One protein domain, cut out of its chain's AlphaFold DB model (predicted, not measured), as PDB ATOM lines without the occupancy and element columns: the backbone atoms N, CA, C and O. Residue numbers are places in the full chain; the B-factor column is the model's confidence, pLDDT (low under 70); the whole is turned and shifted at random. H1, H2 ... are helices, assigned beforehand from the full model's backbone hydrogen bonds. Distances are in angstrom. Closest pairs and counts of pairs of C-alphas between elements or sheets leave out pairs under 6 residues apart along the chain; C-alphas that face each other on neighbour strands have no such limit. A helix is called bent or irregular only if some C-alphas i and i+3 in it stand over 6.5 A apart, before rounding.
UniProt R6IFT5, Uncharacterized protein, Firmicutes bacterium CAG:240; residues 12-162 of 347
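Overview. This is residues 12 to 162 of the 347 residues of an uncharacterized protein of Firmicutes bacterium CAG:240 (UniProt R6IFT5). Four helices, H3 to H6, stand as an up-and-down bundle in a ring of four, with H3 across from H6 and H4 across from H5; the hairpin of H1 and H2 is joined to one side of it, H1 packing on the first residues of H3. A long loop, residues 65 to 92, swings out past the end of H3 and returns to H4, making much of the longest axis. The 151 printed residues have six named helices, H1 to H6 in chain order, and no named strand; the class is all helix, though under half of the residues, 72, are in named elements. The whole is compact, with a radius of gyration of the C-alphas of 15.4 A and spans of 46 by 37 by 31 A.

Along the chain. H1, residues 12 to 20, begins with C-alpha 12 at (156.425, 183.599, 239.420). H2 is residues 27 to 36. H3, residues 51 to 64, is 21.6 A long, from C-alpha 51 at (162.403, 180.450, 230.421). H4, residues 93 to 106, is 20.0 A long. H5, residues 113 to 126, is 18.3 A long and irregular, with C-alphas 115 and 118 8.1 A apart. H6, residues 134 to 144, is 15.2 A long and ends with C-alpha 144 at (178.154, 169.260, 229.283).

Arrangement. H3 is the hub, touching H1, H4 and H5. H3 and H4 form a helical hairpin at a shallow tilt of 3 degrees, their closest C-alphas, of Leu 56 and Met 97, 6.9 A apart. H3 touches H5 with residues 52 to 57 alone, the same way, closest at the C-alphas of Ser 53 and Cys 122, 4.4 A. H4 and H6 touch the same way, closest at the C-alphas of Gly 94 and Tyr 134, 5.0 A. H5 and H6 form a helical hairpin, closest at the C-alphas of Leu 126 and Ile 135, 6.4 A. H3 and H6 are apart, as are H4 and H5. H1 touches residues 51 to 55 of H3 alone, at a steep tilt of 39 degrees, closest at the C-alphas of Ile 17 and Ile 55, 5.7 A. H1 and H2 form a helical hairpin, closest at the C-alphas of Leu 16 and Ala 30, 5.8 A. Every O i to N i+4 pair is within hydrogen-bond range in H1, H2, H4 and H6; in H5 8 of 10 are, and in H3 4 of 10, beside 7 of 11 O i to N i+3 pairs.

Size, cuts and confidence. The two C-alphas farthest apart, of Ser 78 and Asn 115, are 46.7 A apart. The printed part has no cut. The links H2 to H3 and H3 to H4 are long. Mean pLDDT of the printed part is 80.6; residue 23, residues 46 to 47, 60 to 91 and 154 to 160 are under 70.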
ATOM      1  N   LEU A  12     155.165 183.876 238.721       95.56
ATOM      2  CA  LEU A  12     156.425 183.599 239.420       95.56
ATOM      3  C   LEU A  12     157.600 183.521 238.440       95.56
ATOM      4  O   LEU A  12     158.688 184.007 238.741       95.56
ATOM      5  N   GLU A  13     157.372 182.953 237.261       95.00
ATOM      6  CA  GLU A  13     158.338 182.840 236.173       95.00
ATOM      7  C   GLU A  13     158.698 184.215 235.604       95.00
ATOM      8  O   GLU A  13     159.874 184.523 235.443       95.00
ATOM      9  N   ASN A  14     157.707 185.084 235.394       90.56
ATOM     10  CA  ASN A  14     157.920 186.464 234.965       90.56
ATOM     11  C   ASN A  14     158.806 187.233 235.963       90.56
ATOM     12  O   ASN A  14     159.748 187.921 235.569       90.56
ATOM     13  N   LYS A  15     158.579 187.047 237.271       91.50
ATOM     14  CA  LYS A  15     159.437 187.625 238.322       91.50
ATOM     15  C   LYS A  15     160.847 187.051 238.298       91.50
ATOM     16  O   LYS A  15     161.809 187.797 238.479       91.50
ATOM     17  N   LEU A  16     160.980 185.747 238.060       93.06
ATOM     18  CA  LEU A  16     162.275 185.085 237.928       93.06
ATOM     19  C   LEU A  16     163.063 185.652 236.735       93.06
ATOM     20  O   LEU A  16     164.243 185.968 236.887       93.06
ATOM     21  N   ILE A  17     162.397 185.862 235.594       90.31
ATOM     22  CA  ILE A  17     162.974 186.500 234.404       90.31
ATOM     23  C   ILE A  17     163.474 187.909 234.745       90.31
ATOM     24  O   ILE A  17     164.646 188.205 234.513       90.31
ATOM     25  N   SER A  18     162.637 188.764 235.345       86.56
ATOM     26  CA  SER A  18     163.037 190.134 235.707       86.56
ATOM     27  C   SER A  18     164.213 190.179 236.687       86.56
ATOM     28  O   SER A  18     165.102 191.015 236.533       86.56
ATOM     29  N   LEU A  19     164.253 189.282 237.680       89.25
ATOM     30  CA  LEU A  19     165.349 189.224 238.655       89.25
ATOM     31  C   LEU A  19     166.680 188.854 238.002       89.25
ATOM     32  O   LEU A  19     167.703 189.478 238.287       89.25
ATOM     33  N   LEU A  20     166.680 187.844 237.131       89.31
ATOM     34  CA  LEU A  20     167.906 187.296 236.547       89.31
ATOM     35  C   LEU A  20     168.380 188.060 235.304       89.31
ATOM     36  O   LEU A  20     169.565 188.022 234.969       89.31
ATOM     37  N   ARG A  21     167.489 188.824 234.668       82.31
ATOM     38  CA  ARG A  21     167.830 189.836 233.659       82.31
ATOM     39  C   ARG A  21     168.178 191.197 234.259       82.31
ATOM     40  O   ARG A  21     168.340 192.147 233.510       82.31
ATOM     41  N   SER A  22     168.249 191.352 235.576       72.56
ATOM     42  CA  SER A  22     168.662 192.632 236.163       72.56
ATOM     43  C   SER A  22     170.175 192.857 236.024       72.56
ATOM     44  O   SER A  22     170.947 191.915 235.828       72.56
ATOM     45  N   GLY A  23     170.626 194.106 236.191       66.19
ATOM     46  CA  GLY A  23     172.055 194.447 236.240       66.19
ATOM     47  C   GLY A  23     172.830 193.786 237.395       66.19
ATOM     48  O   GLY A  23     174.058 193.817 237.418       66.19
ATOM     49  N   ALA A  24     172.132 193.170 238.351       77.56
ATOM     50  CA  ALA A  24     172.717 192.420 239.452       77.56
ATOM     51  C   ALA A  24     171.808 191.227 239.803       77.56
ATOM     52  O   ALA A  24     170.988 191.347 240.716       77.56
ATOM     53  N   PRO A  25     171.932 190.086 239.096       86.31
ATOM     54  CA  PRO A  25     171.068 188.928 239.311       86.31
ATOM     55  C   PRO A  25     171.019 188.489 240.779       86.31
ATOM     56  O   PRO A  25     172.043 188.144 241.374       86.31
ATOM     57  N   ASP A  26     169.819 188.485 241.364       90.56
ATOM     58  CA  ASP A  26     169.599 188.087 242.756       90.56
ATOM     59  C   ASP A  26     169.211 186.606 242.841       90.56
ATOM     60  O   ASP A  26     168.036 186.226 242.803       90.56
ATOM     61  N   PHE A  27     170.226 185.754 242.975       94.69
ATOM     62  CA  PHE A  27     170.044 184.306 243.103       94.69
ATOM     63  C   PHE A  27     169.312 183.891 244.387       94.69
ATOM     64  O   PHE A  27     168.662 182.848 244.406       94.69
ATOM     65  N   ALA A  28     169.382 184.685 245.461       96.06
ATOM     66  CA  ALA A  28     168.693 184.361 246.708       96.06
ATOM     67  C   ALA A  28     167.185 184.623 246.590       96.06
ATOM     68  O   ALA A  28     166.379 183.827 247.075       96.06
ATOM     69  N   ALA A  29     166.800 185.707 245.915       96.06
ATOM     70  CA  ALA A  29     165.408 185.965 245.568       96.06
ATOM     71  C   ALA A  29     164.884 184.954 244.532       96.06
ATOM     72  O   ALA A  29     163.765 184.462 244.678       96.06
ATOM     73  N   ALA A  30     165.699 184.589 243.536       96.69
ATOM     74  CA  ALA A  30     165.361 183.564 242.547       96.69
ATOM     75  C   ALA A  30     165.063 182.199 243.195       96.69
ATOM     76  O   ALA A  30     164.044 181.578 242.900       96.69
ATOM     77  N   GLU A  31     165.905 181.762 244.137       97.75
ATOM     78  CA  GLU A  31     165.702 180.547 244.938       97.75
ATOM     79  C   GLU A  31     164.350 180.559 245.671       97.75
ATOM     80  O   GLU A  31     163.636 179.557 245.709       97.75
ATOM     81  N   GLU A  32     163.976 181.698 246.255       97.69
ATOM     82  CA  GLU A  32     162.711 181.828 246.974       97.69
ATOM     83  C   GLU A  32     161.501 181.736 246.031       97.69
ATOM     84  O   GLU A  32     160.509 181.094 246.378       97.69
ATOM     85  N   LEU A  33     161.589 182.281 244.812       97.56
ATOM     86  CA  LEU A  33     160.545 182.100 243.795       97.56
ATOM     87  C   LEU A  33     160.402 180.633 243.373       97.56
ATOM     88  O   LEU A  33     159.280 180.133 243.273       97.56
ATOM     89  N   ILE A  34     161.514 179.913 243.200       97.50
ATOM     90  CA  ILE A  34     161.493 178.472 242.897       97.50
ATOM     91  C   ILE A  34     160.822 177.695 244.037       97.50
ATOM     92  O   ILE A  34     159.965 176.846 243.792       97.50
ATOM     93  N   ARG A  35     161.112 178.029 245.303       97.06
ATOM     94  CA  ARG A  35     160.432 177.419 246.466       97.06
ATOM     95  C   ARG A  35     158.939 177.717 246.523       97.06
ATOM     96  O   ARG A  35     158.177 176.884 247.015       97.06
ATOM     97  N   GLN A  36     158.523 178.880 246.032       97.56
ATOM     98  CA  GLN A  36     157.112 179.255 245.907       97.56
ATOM     99  C   GLN A  36     156.405 178.545 244.744       97.56
ATOM    100  O   GLN A  36     155.177 178.592 244.673       97.56
ATOM    101  N   GLY A  37     157.153 177.836 243.896       97.25
ATOM    102  CA  GLY A  37     156.624 177.003 242.822       97.25
ATOM    103  C   GLY A  37     156.881 177.534 241.417       97.25
ATOM    104  O   GLY A  37     156.196 177.071 240.512       97.25
ATOM    105  N   ALA A  38     157.824 178.468 241.228       97.06
ATOM    106  CA  ALA A  38     158.252 178.863 239.886       97.06
ATOM    107  C   ALA A  38     158.792 177.642 239.119       97.06
ATOM    108  O   ALA A  38     159.712 176.962 239.587       97.06
ATOM    109  N   ASP A  39     158.230 177.362 237.946       96.88
ATOM    110  CA  ASP A  39     158.667 176.294 237.055       96.88
ATOM    111  C   ASP A  39     159.875 176.754 236.237       96.88
ATOM    112  O   ASP A  39     159.773 177.452 235.229       96.88
ATOM    113  N   ILE A  40     161.054 176.300 236.652       96.06
ATOM    114  CA  ILE A  40     162.312 176.508 235.928       96.06
ATOM    115  C   ILE A  40     162.322 175.882 234.523       96.06
ATOM    116  O   ILE A  40     163.195 176.209 233.731       96.06
ATOM    117  N   ASN A  41     161.366 175.007 234.194       96.12
ATOM    118  CA  ASN A  41     161.171 174.425 232.868       96.12
ATOM    119  C   ASN A  41     159.952 175.014 232.137       96.12
ATOM    120  O   ASN A  41     159.441 174.377 231.203       96.12
ATOM    121  N   ALA A  42     159.463 176.182 232.560       95.06
ATOM    122  CA  ALA A  42     158.337 176.840 231.921       95.06
ATOM    123  C   ALA A  42     158.639 177.192 230.459       95.06
ATOM    124  O   ALA A  42     159.774 177.512 230.091       95.06
ATOM    125  N   SER A  43     157.585 177.150 229.645       90.75
ATOM    126  CA  SER A  43     157.586 177.628 228.264       90.75
ATOM    127  C   SER A  43     156.651 178.821 228.136       90.75
ATOM    128  O   SER A  43     155.579 178.821 228.747       90.75
ATOM    129  N   GLY A  44     157.060 179.813 227.351       84.12
ATOM    130  CA  GLY A  44     156.277 181.013 227.096       84.12
ATOM    131  C   GLY A  44     155.072 180.745 226.195       84.12
ATOM    132  O   GLY A  44     155.030 179.776 225.438       84.12
ATOM    133  N   ASN A  45     154.085 181.637 226.260       71.81
ATOM    134  CA  ASN A  45     152.866 181.579 225.448       71.81
ATOM    135  C   ASN A  45     153.112 181.878 223.954       71.81
ATOM    136  O   ASN A  45     152.269 181.541 223.119       71.81
ATOM    137  N   SER A  46     154.232 182.527 223.619       63.06
ATOM    138  CA  SER A  46     154.704 182.776 222.255       63.06
ATOM    139  C   SER A  46     155.930 181.912 221.957       63.06
ATOM    140  O   SER A  46     156.868 181.869 222.749       63.06
ATOM    141  N   ASP A  47     155.909 181.228 220.814       62.38
ATOM    142  CA  ASP A  47     157.044 180.513 220.207       62.38
ATOM    143  C   ASP A  47     157.623 179.303 220.975       62.38
ATOM    144  O   ASP A  47     158.651 178.755 220.574       62.38
ATOM    145  N   ASP A  48     156.933 178.815 222.016       70.19
ATOM    146  CA  ASP A  48     157.347 177.671 222.851       70.19
ATOM    147  C   ASP A  48     158.786 177.820 223.409       70.19
ATOM    148  O   ASP A  48     159.478 176.824 223.664       70.19
ATOM    149  N   GLU A  49     159.270 179.055 223.584       85.44
ATOM    150  CA  GLU A  49     160.596 179.324 224.144       85.44
ATOM    151  C   GLU A  49     160.637 178.952 225.621       85.44
ATOM    152  O   GLU A  49     159.666 179.150 226.352       85.44
ATOM    153  N   ASN A  50     161.748 178.368 226.064       93.25
ATOM    154  CA  ASN A  50     161.918 178.061 227.476       93.25
ATOM    155  C   ASN A  50     162.435 179.282 228.245       93.25
ATOM    156  O   ASN A  50     163.192 180.106 227.722       93.25
ATOM    157  N   ILE A  51     162.078 179.339 229.523       94.62
ATOM    158  CA  ILE A  51     162.403 180.450 230.421       94.62
ATOM    159  C   ILE A  51     163.906 180.778 230.495       94.62
ATOM    160  O   ILE A  51     164.265 181.953 230.565       94.62
ATOM    161  N   LEU A  52     164.799 179.781 230.445       95.88
ATOM    162  CA  LEU A  52     166.240 180.038 230.471       95.88
ATOM    163  C   LEU A  52     166.688 180.723 229.176       95.88
ATOM    164  O   LEU A  52     167.398 181.722 229.239       95.88
ATOM    165  N   SER A  53     166.240 180.245 228.013       93.31
ATOM    166  CA  SER A  53     166.553 180.891 226.734       93.31
ATOM    167  C   SER A  53     166.043 182.333 226.658       93.31
ATOM    168  O   SER A  53     166.783 183.194 226.187       93.31
ATOM    169  N   GLU A  54     164.865 182.631 227.215       90.12
ATOM    170  CA  GLU A  54     164.335 184.000 227.315       90.12
ATOM    171  C   GLU A  54     165.228 184.896 228.191       90.12
ATOM    172  O   GLU A  54     165.559 186.025 227.821       90.12
ATOM    173  N   ILE A  55     165.690 184.384 229.338       90.88
ATOM    174  CA  ILE A  55     166.635 185.114 230.195       90.88
ATOM    175  C   ILE A  55     167.932 185.406 229.434       90.88
ATOM    176  O   ILE A  55     168.404 186.540 229.472       90.88
ATOM    177  N   LEU A  56     168.481 184.418 228.720       90.81
ATOM    178  CA  LEU A  56     169.727 184.555 227.960       90.81
ATOM    179  C   LEU A  56     169.592 185.522 226.774       90.81
ATOM    180  O   LEU A  56     170.457 186.378 226.596       90.81
ATOM    181  N   ARG A  57     168.497 185.454 226.000       84.12
ATOM    182  CA  ARG A  57     168.208 186.424 224.924       84.12
ATOM    183  C   ARG A  57     168.120 187.840 225.470       84.12
ATOM    184  O   ARG A  57     168.565 188.783 224.824       84.12
ATOM    185  N   GLY A  58     167.599 187.991 226.684       76.25
ATOM    186  CA  GLY A  58     167.504 189.273 227.359       76.25
ATOM    187  C   GLY A  58     168.827 190.021 227.528       76.25
ATOM    188  O   GLY A  58     168.799 191.246 227.641       76.25
ATOM    189  N   TYR A  59     169.958 189.309 227.505       73.06
ATOM    190  CA  TYR A  59     171.299 189.888 227.595       73.06
ATOM    191  C   TYR A  59     171.742 190.545 226.269       73.06
ATOM    192  O   TYR A  59     172.560 191.463 226.293       73.06
ATOM    193  N   TRP A  60     171.142 190.178 225.127       62.78
ATOM    194  CA  TRP A  60     171.341 190.874 223.846       62.78
ATOM    195  C   TRP A  60     170.816 192.304 223.886       62.78
ATOM    196  O   TRP A  60     171.516 193.270 223.574       62.78
ATOM    197  N   TRP A  61     169.546 192.432 224.281       53.12
ATOM    198  CA  TRP A  61     168.791 193.683 224.214       53.12
ATOM    199  C   TRP A  61     169.382 194.763 225.118       53.12
ATOM    200  O   TRP A  61     169.205 195.952 224.863       53.12
ATOM    201  N   SER A  62     170.163 194.361 226.119       50.09
ATOM    202  CA  SER A  62     170.917 195.273 226.967       50.09
ATOM    203  C   SER A  62     172.146 195.914 226.353       50.09
ATOM    204  O   SER A  62     172.518 197.001 226.782       50.09
ATOM    205  N   VAL A  63     172.794 195.253 225.394       46.16
ATOM    206  CA  VAL A  63     174.069 195.720 224.831       46.16
ATOM    207  C   VAL A  63     173.839 196.740 223.713       46.16
ATOM    208  O   VAL A  63     174.669 197.624 223.516       46.16
ATOM    209  N   ARG A  64     172.707 196.666 222.996       40.72
ATOM    210  CA  ARG A  64     172.430 197.551 221.848       40.72
ATOM    211  C   ARG A  64     171.548 198.767 222.123       40.72
ATOM    212  O   ARG A  64     171.436 199.590 221.229       40.72
ATOM    213  N   GLY A  65     170.934 198.920 223.296       41.00
ATOM    214  CA  GLY A  65     170.115 200.106 223.618       41.00
ATOM    215  C   GLY A  65     168.863 200.331 222.745       41.00
ATOM    216  O   GLY A  65     168.028 201.145 223.111       41.00
ATOM    217  N   ASP A  66     168.683 199.594 221.644       36.72
ATOM    218  CA  ASP A  66     167.573 199.767 220.692       36.72
ATOM    219  C   ASP A  66     166.246 199.153 221.168       36.72
ATOM    220  O   ASP A  66     165.187 199.452 220.624       36.72
ATOM    221  N   THR A  67     166.290 198.309 222.197       40.59
ATOM    222  CA  THR A  67     165.110 197.888 222.960       40.59
ATOM    223  C   THR A  67     165.494 197.800 224.424       40.59
ATOM    224  O   THR A  67     165.510 196.733 225.044       40.59
ATOM    225  N   ILE A  68     165.807 198.958 224.997       42.81
ATOM    226  CA  ILE A  68     165.411 199.177 226.380       42.81
ATOM    227  C   ILE A  68     163.910 198.820 226.439       42.81
ATOM    228  O   ILE A  68     163.172 199.232 225.544       42.81
ATOM    229  N   PRO A  69     163.431 198.008 227.400       41.75
ATOM    230  CA  PRO A  69     161.991 197.843 227.597       41.75
ATOM    231  C   PRO A  69     161.331 199.227 227.566       41.75
ATOM    232  O   PRO A  69     161.950 200.164 228.063       41.75
ATOM    233  N   GLU A  70     160.100 199.380 227.071       42.84
ATOM    234  CA  GLU A  70     159.384 200.678 227.010       42.84
ATOM    235  C   GLU A  70     159.428 201.501 228.338       42.84
ATOM    236  O   GLU A  70     159.084 202.678 228.362       42.84
ATOM    237  N   ALA A  71     159.879 200.923 229.466       41.38
ATOM    238  CA  ALA A  71     160.220 201.625 230.710       41.38
ATOM    239  C   ALA A  71     161.515 202.463 230.734       41.38
ATOM    240  O   ALA A  71     161.623 203.290 231.640       41.38
ATOM    241  N   CYS A  72     162.483 202.308 229.824       41.88
ATOM    242  CA  CYS A  72     163.503 203.352 229.623       41.88
ATOM    243  C   CYS A  72     163.572 203.886 228.165       41.88
ATOM    244  O   CYS A  72     164.594 204.416 227.748       41.88
ATOM    245  N   ASP A  73     162.450 203.846 227.429       41.59
ATOM    246  CA  ASP A  73     162.263 204.515 226.117       41.59
ATOM    247  C   ASP A  73     162.328 206.060 226.193       41.59
ATOM    248  O   ASP A  73     162.557 206.732 225.193       41.59
ATOM    249  N   ASP A  74     162.158 206.643 227.387       42.53
ATOM    250  CA  ASP A  74     162.319 208.090 227.631       42.53
ATOM    251  C   ASP A  74     163.790 208.494 227.884       42.53
ATOM    252  O   ASP A  74     164.092 209.634 228.254       42.53
ATOM    253  N   CYS A  75     164.733 207.565 227.718       44.69
ATOM    254  CA  CYS A  75     166.147 207.819 227.942       44.69
ATOM    255  C   CYS A  75     166.837 208.366 226.687       44.69
ATOM    256  O   CYS A  75     167.538 207.647 225.981       44.69
ATOM    257  N   ASP A  76     166.733 209.679 226.465       44.28
ATOM    258  CA  ASP A  76     167.758 210.389 225.690       44.28
ATOM    259  C   ASP A  76     169.134 210.132 226.345       44.28
ATOM    260  O   ASP A  76     169.236 210.140 227.575       44.28
ATOM    261  N   GLU A  77     170.173 209.937 225.520       45.25
ATOM    262  CA  GLU A  77     171.559 209.448 225.759       45.25
ATOM    263  C   GLU A  77     172.324 209.932 227.023       45.25
ATOM    264  O   GLU A  77     173.464 209.538 227.261       45.25
ATOM    265  N   SER A  78     171.748 210.797 227.853       44.34
ATOM    266  CA  SER A  78     172.375 211.458 228.999       44.34
ATOM    267  C   SER A  78     171.824 211.072 230.384       44.34
ATOM    268  O   SER A  78     172.347 211.583 231.370       44.34
ATOM    269  N   HIS A  79     170.788 210.224 230.498       44.66
ATOM    270  CA  HIS A  79     170.068 209.999 231.776       44.66
ATOM    271  C   HIS A  79     169.883 208.515 232.180       44.66
ATOM    272  O   HIS A  79     168.983 208.194 232.954       44.66
ATOM    273  N   CYS A  80     170.733 207.595 231.708       53.19
ATOM    274  CA  CYS A  80     170.588 206.155 231.994       53.19
ATOM    275  C   CYS A  80     171.255 205.658 233.293       53.19
ATOM    276  O   CYS A  80     171.083 204.488 233.628       53.19
ATOM    277  N   GLU A  81     172.022 206.473 234.025       49.91
ATOM    278  CA  GLU A  81     172.829 205.995 235.169       49.91
ATOM    279  C   GLU A  81     171.994 205.384 236.320       49.91
ATOM    280  O   GLU A  81     172.516 204.557 237.064       49.91
ATOM    281  N   ASP A  82     170.693 205.701 236.404       49.59
ATOM    282  CA  ASP A  82     169.795 205.285 237.493       49.59
ATOM    283  C   ASP A  82     168.634 204.336 237.072       49.59
ATOM    284  O   ASP A  82     167.781 204.031 237.909       49.59
ATOM    285  N   CYS A  83     168.539 203.853 235.814       52.12
ATOM    286  CA  CYS A  83     167.465 202.900 235.438       52.12
ATOM    287  C   CYS A  83     167.772 201.514 236.041       52.12
ATOM    288  O   CYS A  83     168.801 200.919 235.730       52.12
ATOM    289  N   GLU A  84     166.865 200.951 236.850       48.72
ATOM    290  CA  GLU A  84     167.021 199.606 237.448       48.72
ATOM    291  C   GLU A  84     167.097 198.473 236.400       48.72
ATOM    292  O   GLU A  84     167.577 197.375 236.686       48.72
ATOM    293  N   HIS A  85     166.675 198.775 235.167       49.81
ATOM    294  CA  HIS A  85     166.763 197.920 233.983       49.81
ATOM    295  C   HIS A  85     167.914 198.298 233.033       49.81
ATOM    296  O   HIS A  85     168.095 197.632 232.013       49.81
ATOM    297  N   ASN A  86     168.706 199.337 233.341       50.53
ATOM    298  CA  ASN A  86     169.909 199.643 232.575       50.53
ATOM    299  C   ASN A  86     170.980 198.595 232.882       50.53
ATOM    300  O   ASN A  86     171.758 198.695 233.824       50.53
ATOM    301  N   LEU A  87     171.028 197.572 232.047       50.47
ATOM    302  CA  LEU A  87     172.002 196.493 232.120       50.47
ATOM    303  C   LEU A  87     173.443 196.935 231.797       50.47
ATOM    304  O   LEU A  87     174.364 196.177 232.101       50.47
ATOM    305  N   ASN A  88     173.677 198.184 231.349       48.97
ATOM    306  CA  ASN A  88     175.015 198.802 231.403       48.97
ATOM    307  C   ASN A  88     175.555 198.930 232.847       48.97
ATOM    308  O   ASN A  88     176.706 199.311 233.046       48.97
ATOM    309  N   LEU A  89     174.742 198.603 233.861       49.50
ATOM    310  CA  LEU A  89     175.131 198.511 235.268       49.50
ATOM    311  C   LEU A  89     175.743 197.156 235.671       49.50
ATOM    312  O   LEU A  89     176.244 197.066 236.791       49.50
ATOM    313  N   ASN A  90     175.742 196.119 234.815       61.94
ATOM    314  CA  ASN A  90     176.452 194.867 235.112       61.94
ATOM    315  C   ASN A  90     177.849 194.844 234.462       61.94
ATOM    316  O   ASN A  90     177.978 194.427 233.310       61.94
ATOM    317  N   PRO A  91     178.932 195.199 235.183       64.94
ATOM    318  CA  PRO A  91     180.288 195.128 234.634       64.94
ATOM    319  C   PRO A  91     180.776 193.688 234.389       64.94
ATOM    320  O   PRO A  91     181.866 193.504 233.860       64.94
ATOM    321  N   ASN A  92     180.005 192.671 234.795       79.56
ATOM    322  CA  ASN A  92     180.349 191.251 234.708       79.56
ATOM    323  C   ASN A  92     179.278 190.446 233.950       79.56
ATOM    324  O   ASN A  92     178.993 189.304 234.315       79.56
ATOM    325  N   LEU A  93     178.676 191.041 232.916       81.88
ATOM    326  CA  LEU A  93     177.543 190.484 232.172       81.88
ATOM    327  C   LEU A  93     177.752 189.009 231.754       81.88
ATOM    328  O   LEU A  93     176.938 188.155 232.108       81.88
ATOM    329  N   GLY A  94     178.868 188.681 231.091       87.69
ATOM    330  CA  GLY A  94     179.196 187.306 230.692       87.69
ATOM    331  C   GLY A  94     179.353 186.322 231.859       87.69
ATOM    332  O   GLY A  94     178.858 185.192 231.807       87.69
ATOM    333  N   ALA A  95     179.957 186.755 232.969       91.00
ATOM    334  CA  ALA A  95     180.091 185.918 234.163       91.00
ATOM    335  C   ALA A  95     178.729 185.656 234.831       91.00
ATOM    336  O   ALA A  95     178.449 184.532 235.258       91.00
ATOM    337  N   SER A  96     177.864 186.673 234.895       91.00
ATOM    338  CA  SER A  96     176.489 186.544 235.387       91.00
ATOM    339  C   SER A  96     175.671 185.571 234.541       91.00
ATOM    340  O   SER A  96     175.001 184.708 235.104       91.00
ATOM    341  N   MET A  97     175.789 185.641 233.211       92.50
ATOM    342  CA  MET A  97     175.158 184.690 232.293       92.50
ATOM    343  C   MET A  97     175.568 183.241 232.612       92.50
ATOM    344  O   MET A  97     174.710 182.375 232.785       92.50
ATOM    345  N   CYS A  98     176.867 182.974 232.777       95.94
ATOM    346  CA  CYS A  98     177.350 181.637 233.140       95.94
ATOM    347  C   CYS A  98     176.830 181.179 234.514       95.94
ATOM    348  O   CYS A  98     176.513 180.002 234.701       95.94
ATOM    349  N   ALA A  99     176.736 182.088 235.488       96.00
ATOM    350  CA  ALA A  99     176.178 181.789 236.806       96.00
ATOM    351  C   ALA A  99     174.677 181.454 236.744       96.00
ATOM    352  O   ALA A  99     174.235 180.541 237.438       96.00
ATOM    353  N   ILE A 100     173.912 182.126 235.882       96.12
ATOM    354  CA  ILE A 100     172.494 181.826 235.640       96.12
ATOM    355  C   ILE A 100     172.323 180.444 235.023       96.12
ATOM    356  O   ILE A 100     171.514 179.666 235.522       96.12
ATOM    357  N   ILE A 101     173.107 180.102 233.997       98.00
ATOM    358  CA  ILE A 101     173.050 178.768 233.383       98.00
ATOM    359  C   ILE A 101     173.294 177.695 234.447       98.00
ATOM    360  O   ILE A 101     172.483 176.787 234.600       98.00
ATOM    361  N   ARG A 102     174.359 177.837 235.248       98.56
ATOM    362  CA  ARG A 102     174.648 176.913 236.358       98.56
ATOM    363  C   ARG A 102     173.497 176.827 237.353       98.56
ATOM    364  O   ARG A 102     173.094 175.728 237.705       98.56
ATOM    365  N   PHE A 103     172.946 177.969 237.757       98.25
ATOM    366  CA  PHE A 103     171.825 178.022 238.687       98.25
ATOM    367  C   PHE A 103     170.618 177.231 238.166       98.25
ATOM    368  O   PHE A 103     170.069 176.419 238.902       98.25
ATOM    369  N   PHE A 104     170.234 177.398 236.899       98.56
ATOM    370  CA  PHE A 104     169.136 176.628 236.306       98.56
ATOM    371  C   PHE A 104     169.438 175.127 236.243       98.56
ATOM    372  O   PHE A 104     168.584 174.314 236.604       98.56
ATOM    373  N   LEU A 105     170.652 174.754 235.831       98.56
ATOM    374  CA  LEU A 105     171.080 173.354 235.783       98.56
ATOM    375  C   LEU A 105     171.044 172.702 237.177       98.56
ATOM    376  O   LEU A 105     170.499 171.608 237.327       98.56
ATOM    377  N   ASP A 106     171.528 173.400 238.206       98.31
ATOM    378  CA  ASP A 106     171.516 172.939 239.601       98.31
ATOM    379  C   ASP A 106     170.090 172.774 240.159       98.31
ATOM    380  O   ASP A 106     169.859 171.960 241.056       98.31
ATOM    381  N   HIS A 107     169.118 173.503 239.599       98.19
ATOM    382  CA  HIS A 107     167.701 173.440 239.973       98.19
ATOM    383  C   HIS A 107     166.869 172.481 239.111       98.19
ATOM    384  O   HIS A 107     165.650 172.413 239.270       98.19
ATOM    385  N   GLY A 108     167.511 171.685 238.250       97.75
ATOM    386  CA  GLY A 108     166.853 170.625 237.487       97.75
ATOM    387  C   GLY A 108     166.267 171.079 236.152       97.75
ATOM    388  O   GLY A 108     165.258 170.521 235.709       97.75
ATOM    389  N   PHE A 109     166.860 172.097 235.525       98.44
ATOM    390  CA  PHE A 109     166.512 172.471 234.158       98.44
ATOM    391  C   PHE A 109     166.756 171.290 233.219       98.44
ATOM    392  O   PHE A 109     167.861 170.755 233.127       98.44
ATOM    393  N   ASP A 110     165.693 170.856 232.551       97.69
ATOM    394  CA  ASP A 110     165.679 169.699 231.673       97.69
ATOM    395  C   ASP A 110     166.100 170.127 230.268       97.69
ATOM    396  O   ASP A 110     165.291 170.465 229.403       97.69
ATOM    397  N   VAL A 111     167.413 170.105 230.056       97.56
ATOM    398  CA  VAL A 111     168.052 170.429 228.777       97.56
ATOM    399  C   VAL A 111     167.551 169.523 227.639       97.56
ATOM    400  O   VAL A 111     167.483 169.969 226.490       97.56
ATOM    401  N   ASP A 112     167.149 168.278 227.938       95.75
ATOM    402  CA  ASP A 112     166.649 167.313 226.946       95.75
ATOM    403  C   ASP A 112     165.124 167.387 226.738       95.75
ATOM    404  O   ASP A 112     164.560 166.665 225.901       95.75
ATOM    405  N   LYS A 113     164.432 168.293 227.442       94.31
ATOM    406  CA  LYS A 113     162.989 168.490 227.295       94.31
ATOM    407  C   LYS A 113     162.629 168.802 225.844       94.31
ATOM    408  O   LYS A 113     163.358 169.467 225.100       94.31
ATOM    409  N   CYS A 114     161.476 168.281 225.426       90.12
ATOM    410  CA  CYS A 114     160.988 168.384 224.050       90.12
ATOM    411  C   CYS A 114     161.992 167.840 223.010       90.12
ATOM    412  O   CYS A 114     162.158 168.425 221.941       90.12
ATOM    413  N   ASN A 115     162.627 166.698 223.310       90.81
ATOM    414  CA  ASN A 115     163.646 166.037 222.480       90.81
ATOM    415  C   ASN A 115     164.911 166.891 222.260       90.81
ATOM    416  O   ASN A 115     165.437 166.929 221.149       90.81
ATOM    417  N   GLY A 116     165.390 167.582 223.297       93.19
ATOM    418  CA  GLY A 116     166.606 168.405 223.245       93.19
ATOM    419  C   GLY A 116     166.396 169.857 222.826       93.19
ATOM    420  O   GLY A 116     167.365 170.609 222.727       93.19
ATOM    421  N   ARG A 117     165.151 170.274 222.565       92.06
ATOM    422  CA  ARG A 117     164.864 171.635 222.089       92.06
ATOM    423  C   ARG A 117     165.138 172.704 223.131       92.06
ATOM    424  O   ARG A 117     165.554 173.790 222.756       92.06
ATOM    425  N   PHE A 118     164.947 172.398 224.410       95.19
ATOM    426  CA  PHE A 118     165.236 173.350 225.482       95.19
ATOM    427  C   PHE A 118     166.719 173.734 225.493       95.19
ATOM    428  O   PHE A 118     167.061 174.917 225.476       95.19
ATOM    429  N   GLY A 119     167.607 172.739 225.415       96.81
ATOM    430  CA  GLY A 119     169.038 172.970 225.240       96.81
ATOM    431  C   GLY A 119     169.371 173.734 223.958       96.81
ATOM    432  O   GLY A 119     170.139 174.691 224.011       96.81
ATOM    433  N   ALA A 120     168.765 173.363 222.827       95.44
ATOM    434  CA  ALA A 120     169.001 174.037 221.548       95.44
ATOM    435  C   ALA A 120     168.577 175.517 221.564       95.44
ATOM    436  O   ALA A 120     169.311 176.367 221.078       95.44
ATOM    437  N   GLN A 121     167.434 175.849 222.172       94.00
ATOM    438  CA  GLN A 121     166.982 177.234 222.349       94.00
ATOM    439  C   GLN A 121     167.946 178.041 223.231       94.00
ATOM    440  O   GLN A 121     168.205 179.209 222.951       94.00
ATOM    441  N   CYS A 122     168.514 177.430 224.278       96.38
ATOM    442  CA  CYS A 122     169.527 178.094 225.102       96.38
ATOM    443  C   CYS A 122     170.807 178.362 224.303       96.38
ATOM    444  O   CYS A 122     171.347 179.460 224.371       96.38
ATOM    445  N   LEU A 123     171.264 177.378 223.521       97.25
ATOM    446  CA  LEU A 123     172.412 177.512 222.624       97.25
ATOM    447  C   LEU A 123     172.193 178.615 221.572       97.25
ATOM    448  O   LEU A 123     173.083 179.429 221.348       97.25
ATOM    449  N   GLU A 124     170.997 178.684 220.982       94.38
ATOM    450  CA  GLU A 124     170.599 179.732 220.034       94.38
ATOM    451  C   GLU A 124     170.647 181.121 220.674       94.38
ATOM    452  O   GLU A 124     171.206 182.054 220.097       94.38
ATOM    453  N   ALA A 125     170.114 181.254 221.891       92.44
ATOM    454  CA  ALA A 125     170.092 182.511 222.629       92.44
ATOM    455  C   ALA A 125     171.501 183.062 222.916       92.44
ATOM    456  O   ALA A 125     171.684 184.281 222.949       92.44
ATOM    457  N   LEU A 126     172.511 182.193 223.068       94.00
ATOM    458  CA  LEU A 126     173.896 182.628 223.263       94.00
ATOM    459  C   LEU A 126     174.448 183.409 222.069       94.00
ATOM    460  O   LEU A 126     175.300 184.273 222.288       94.00
ATOM    461  N   THR A 127     173.939 183.165 220.854       91.38
ATOM    462  CA  THR A 127     174.392 183.818 219.613       91.38
ATOM    463  C   THR A 127     174.404 185.330 219.734       91.38
ATOM    464  O   THR A 127     175.315 185.959 219.216       91.38
ATOM    465  N   LEU A 128     173.436 185.918 220.437       82.94
ATOM    466  CA  LEU A 128     173.309 187.367 220.554       82.94
ATOM    467  C   LEU A 128     173.499 187.876 221.988       82.94
ATOM    468  O   LEU A 128     173.134 188.999 222.279       82.94
ATOM    469  N   SER A 129     174.049 187.079 222.901       79.75
ATOM    470  CA  SER A 129     174.037 187.389 224.338       79.75
ATOM    471  C   SER A 129     175.004 188.513 224.762       79.75
ATOM    472  O   SER A 129     174.612 189.669 224.865       79.75
ATOM    473  N   THR A 130     176.262 188.185 225.069       80.19
ATOM    474  CA  THR A 130     177.190 189.069 225.809       80.19
ATOM    475  C   THR A 130     178.372 189.585 224.996       80.19
ATOM    476  O   THR A 130     179.017 190.538 225.419       80.19
ATOM    477  N   PHE A 131     178.626 189.009 223.815       84.38
ATOM    478  CA  PHE A 131     179.725 189.385 222.911       84.38
ATOM    479  C   PHE A 131     181.107 189.416 223.574       84.38
ATOM    480  O   PHE A 131     181.957 190.241 223.246       84.38
ATOM    481  N   ASP A 132     181.344 188.498 224.505       88.06
ATOM    482  CA  ASP A 132     182.625 188.336 225.176       88.06
ATOM    483  C   ASP A 132     183.016 186.852 225.258       88.06
ATOM    484  O   ASP A 132     182.287 185.962 224.820       88.06
ATOM    485  N   GLN A 133     184.191 186.564 225.819       91.62
ATOM    486  CA  GLN A 133     184.710 185.197 225.921       91.62
ATOM    487  C   GLN A 133     183.816 184.244 226.739       91.62
ATOM    488  O   GLN A 133     183.945 183.029 226.597       91.62
ATOM    489  N   TYR A 134     182.892 184.742 227.570       94.00
ATOM    490  CA  TYR A 134     182.030 183.882 228.384       94.00
ATOM    491  C   TYR A 134     181.001 183.113 227.548       94.00
ATOM    492  O   TYR A 134     180.488 182.100 228.025       94.00
ATOM    493  N   ILE A 135     180.747 183.493 226.287       95.25
ATOM    494  CA  ILE A 135     179.914 182.677 225.384       95.25
ATOM    495  C   ILE A 135     180.516 181.280 225.157       95.25
ATOM    496  O   ILE A 135     179.782 180.314 224.953       95.25
ATOM    497  N   ILE A 136     181.844 181.148 225.243       98.25
ATOM    498  CA  ILE A 136     182.559 179.871 225.135       98.25
ATOM    499  C   ILE A 136     182.240 179.000 226.352       98.25
ATOM    500  O   ILE A 136     181.838 177.846 226.208       98.25
ATOM    501  N   GLU A 137     182.379 179.557 227.557       97.69
ATOM    502  CA  GLU A 137     182.073 178.866 228.814       97.69
ATOM    503  C   GLU A 137     180.595 178.465 228.891       97.69
ATOM    504  O   GLU A 137     180.286 177.314 229.193       97.69
ATOM    505  N   ALA A 138     179.684 179.381 228.557       98.06
ATOM    506  CA  ALA A 138     178.248 179.127 228.523       98.06
ATOM    507  C   ALA A 138     177.875 178.009 227.541       98.06
ATOM    508  O   ALA A 138     177.082 177.126 227.874       98.06
ATOM    509  N   THR A 139     178.495 178.002 226.357       98.62
ATOM    510  CA  THR A 139     178.297 176.949 225.356       98.62
ATOM    511  C   THR A 139     178.752 175.588 225.892       98.62
ATOM    512  O   THR A 139     178.014 174.608 225.788       98.62
ATOM    513  N   LYS A 140     179.936 175.523 226.522       98.69
ATOM    514  CA  LYS A 140     180.443 174.294 227.159       98.69
ATOM    515  C   LYS A 140     179.504 173.804 228.262       98.69
ATOM    516  O   LYS A 140     179.172 172.627 228.269       98.69
ATOM    517  N   LEU A 141     179.023 174.696 229.136       98.56
ATOM    518  CA  LEU A 141     178.080 174.350 230.212       98.56
ATOM    519  C   LEU A 141     176.808 173.679 229.673       98.56
ATOM    520  O   LEU A 141     176.352 172.687 230.239       98.56
ATOM    521  N   LEU A 142     176.244 174.197 228.579       98.69
ATOM    522  CA  LEU A 142     175.044 173.626 227.964       98.69
ATOM    523  C   LEU A 142     175.327 172.267 227.309       98.69
ATOM    524  O   LEU A 142     174.540 171.334 227.488       98.69
ATOM    525  N   PHE A 143     176.446 172.114 226.594       98.62
ATOM    526  CA  PHE A 143     176.822 170.821 226.012       98.62
ATOM    527  C   PHE A 143     177.163 169.766 227.071       98.62
ATOM    528  O   PHE A 143     176.724 168.622 226.942       98.62
ATOM    529  N   ASP A 144     177.869 170.138 228.141       98.50
ATOM    530  CA  ASP A 144     178.154 169.260 229.283       98.50
ATOM    531  C   ASP A 144     176.855 168.788 229.962       98.50
ATOM    532  O   ASP A 144     176.773 167.654 230.440       98.50
ATOM    533  N   ALA A 145     175.814 169.627 229.952       98.38
ATOM    534  CA  ALA A 145     174.479 169.299 230.447       98.38
ATOM    535  C   ALA A 145     173.612 168.492 229.457       98.38
ATOM    536  O   ALA A 145     172.490 168.113 229.790       98.38
ATOM    537  N   GLY A 146     174.117 168.196 228.254       97.81
ATOM    538  CA  GLY A 146     173.442 167.360 227.260       97.81
ATOM    539  C   GLY A 146     172.652 168.116 226.189       97.81
ATOM    540  O   GLY A 146     171.834 167.496 225.504       97.81
ATOM    541  N   ALA A 147     172.882 169.423 226.017       97.94
ATOM    542  CA  ALA A 147     172.305 170.180 224.908       97.94
ATOM    543  C   ALA A 147     172.761 169.607 223.559       97.94
ATOM    544  O   ALA A 147     173.827 169.003 223.440       97.94
ATOM    545  N   LYS A 148     171.930 169.781 222.530       95.81
ATOM    546  CA  LYS A 148     172.159 169.225 221.193       95.81
ATOM    547  C   LYS A 148     172.067 170.331 220.155       95.81
ATOM    548  O   LYS A 148     171.203 171.199 220.259       95.81
ATOM    549  N   ASN A 149     172.911 170.253 219.130       95.25
ATOM    550  CA  ASN A 149     172.809 171.114 217.962       95.25
ATOM    551  C   ASN A 149     171.685 170.617 217.037       95.25
ATOM    552  O   ASN A 149     171.910 169.855 216.101       95.25
ATOM    553  N   ILE A 150     170.449 170.991 217.353       93.06
ATOM    554  CA  ILE A 150     169.258 170.630 216.579       93.06
ATOM    555  C   ILE A 150     168.427 171.881 216.280       93.06
ATOM    556  O   ILE A 150     168.573 172.881 216.983       93.06
ATOM    557  N   PRO A 151     167.526 171.837 215.286       90.62
ATOM    558  CA  PRO A 151     166.653 172.966 214.989       90.62
ATOM    559  C   PRO A 151     165.794 173.378 216.189       90.62
ATOM    560  O   PRO A 151     165.158 172.534 216.832       90.62
ATOM    561  N   VAL A 152     165.753 174.686 216.459       85.56
ATOM    562  CA  VAL A 152     165.007 175.266 217.588       85.56
ATOM    563  C   VAL A 152     163.501 175.344 217.332       85.56
ATOM    564  O   VAL A 152     162.713 175.214 218.268       85.56
ATOM    565  N   SER A 153     163.084 175.486 216.069       75.06
ATOM    566  CA  SER A 153     161.675 175.607 215.679       75.06
ATOM    567  C   SER A 153     161.064 174.282 215.206       75.06
ATOM    568  O   SER A 153     161.694 173.464 214.534       75.06
ATOM    569  N   SER A 154     159.781 174.070 215.526       61.31
ATOM    570  CA  SER A 154     158.965 172.995 214.930       61.31
ATOM    571  C   SER A 154     158.475 173.305 213.523       61.31
ATOM    572  O   SER A 154     157.975 172.397 212.851       61.31
ATOM    573  N   LEU A 155     158.481 174.582 213.140       59.06
ATOM    574  CA  LEU A 155     157.793 175.056 211.949       59.06
ATOM    575  C   LEU A 155     158.621 174.724 210.706       59.06
ATOM    576  O   LEU A 155     159.848 174.735 210.717       59.06
ATOM    577  N   SER A 156     157.925 174.338 209.638       51.44
ATOM    578  CA  SER A 156     158.492 173.610 208.497       51.44
ATOM    579  C   SER A 156     159.582 174.339 207.723       51.44
ATOM    580  O   SER A 156     160.333 173.664 207.013       51.44
ATOM    581  N   ASP A 157     159.640 175.661 207.854       57.09
ATOM    582  CA  ASP A 157     160.396 176.546 206.970       57.09
ATOM    583  C   ASP A 157     161.810 176.842 207.499       57.09
ATOM    584  O   ASP A 157     162.613 177.404 206.764       57.09
ATOM    585  N   ASP A 158     162.127 176.390 208.720       60.81
ATOM    586  CA  ASP A 158     163.410 176.632 209.401       60.81
ATOM    587  C   ASP A 158     164.033 175.342 209.979       60.81
ATOM    588  O   ASP A 158     164.842 175.343 210.902       60.81
ATOM    589  N   ARG A 159     163.620 174.182 209.446       59.56
ATOM    590  CA  ARG A 159     164.022 172.856 209.959       59.56
ATOM    591  C   ARG A 159     165.480 172.488 209.711       59.56
ATOM    592  O   ARG A 159     165.920 171.470 210.236       59.56
ATOM    593  N   ASP A 160     166.189 173.279 208.921       65.88
ATOM    594  CA  ASP A 160     167.597 173.048 208.611       65.88
ATOM    595  C   ASP A 160     168.513 174.042 209.344       65.88
ATOM    596  O   ASP A 160     169.727 173.890 209.267       65.88
ATOM    597  N   HIS A 161     167.956 175.028 210.063       83.06
ATOM    598  CA  HIS A 161     168.731 176.013 210.810       83.06
ATOM    599  C   HIS A 161     168.970 175.534 212.239       83.06
ATOM    600  O   HIS A 161     168.035 175.264 212.996       83.06
ATOM    601  N   THR A 162     170.237 175.436 212.621       93.06
ATOM    602  CA  THR A 162     170.664 175.015 213.957       93.06
ATOM    603  C   THR A 162     171.388 176.149 214.688       93.06
ATOM    604  O   THR A 162     171.846 177.090 214.033       93.06
TER     605      THR A 162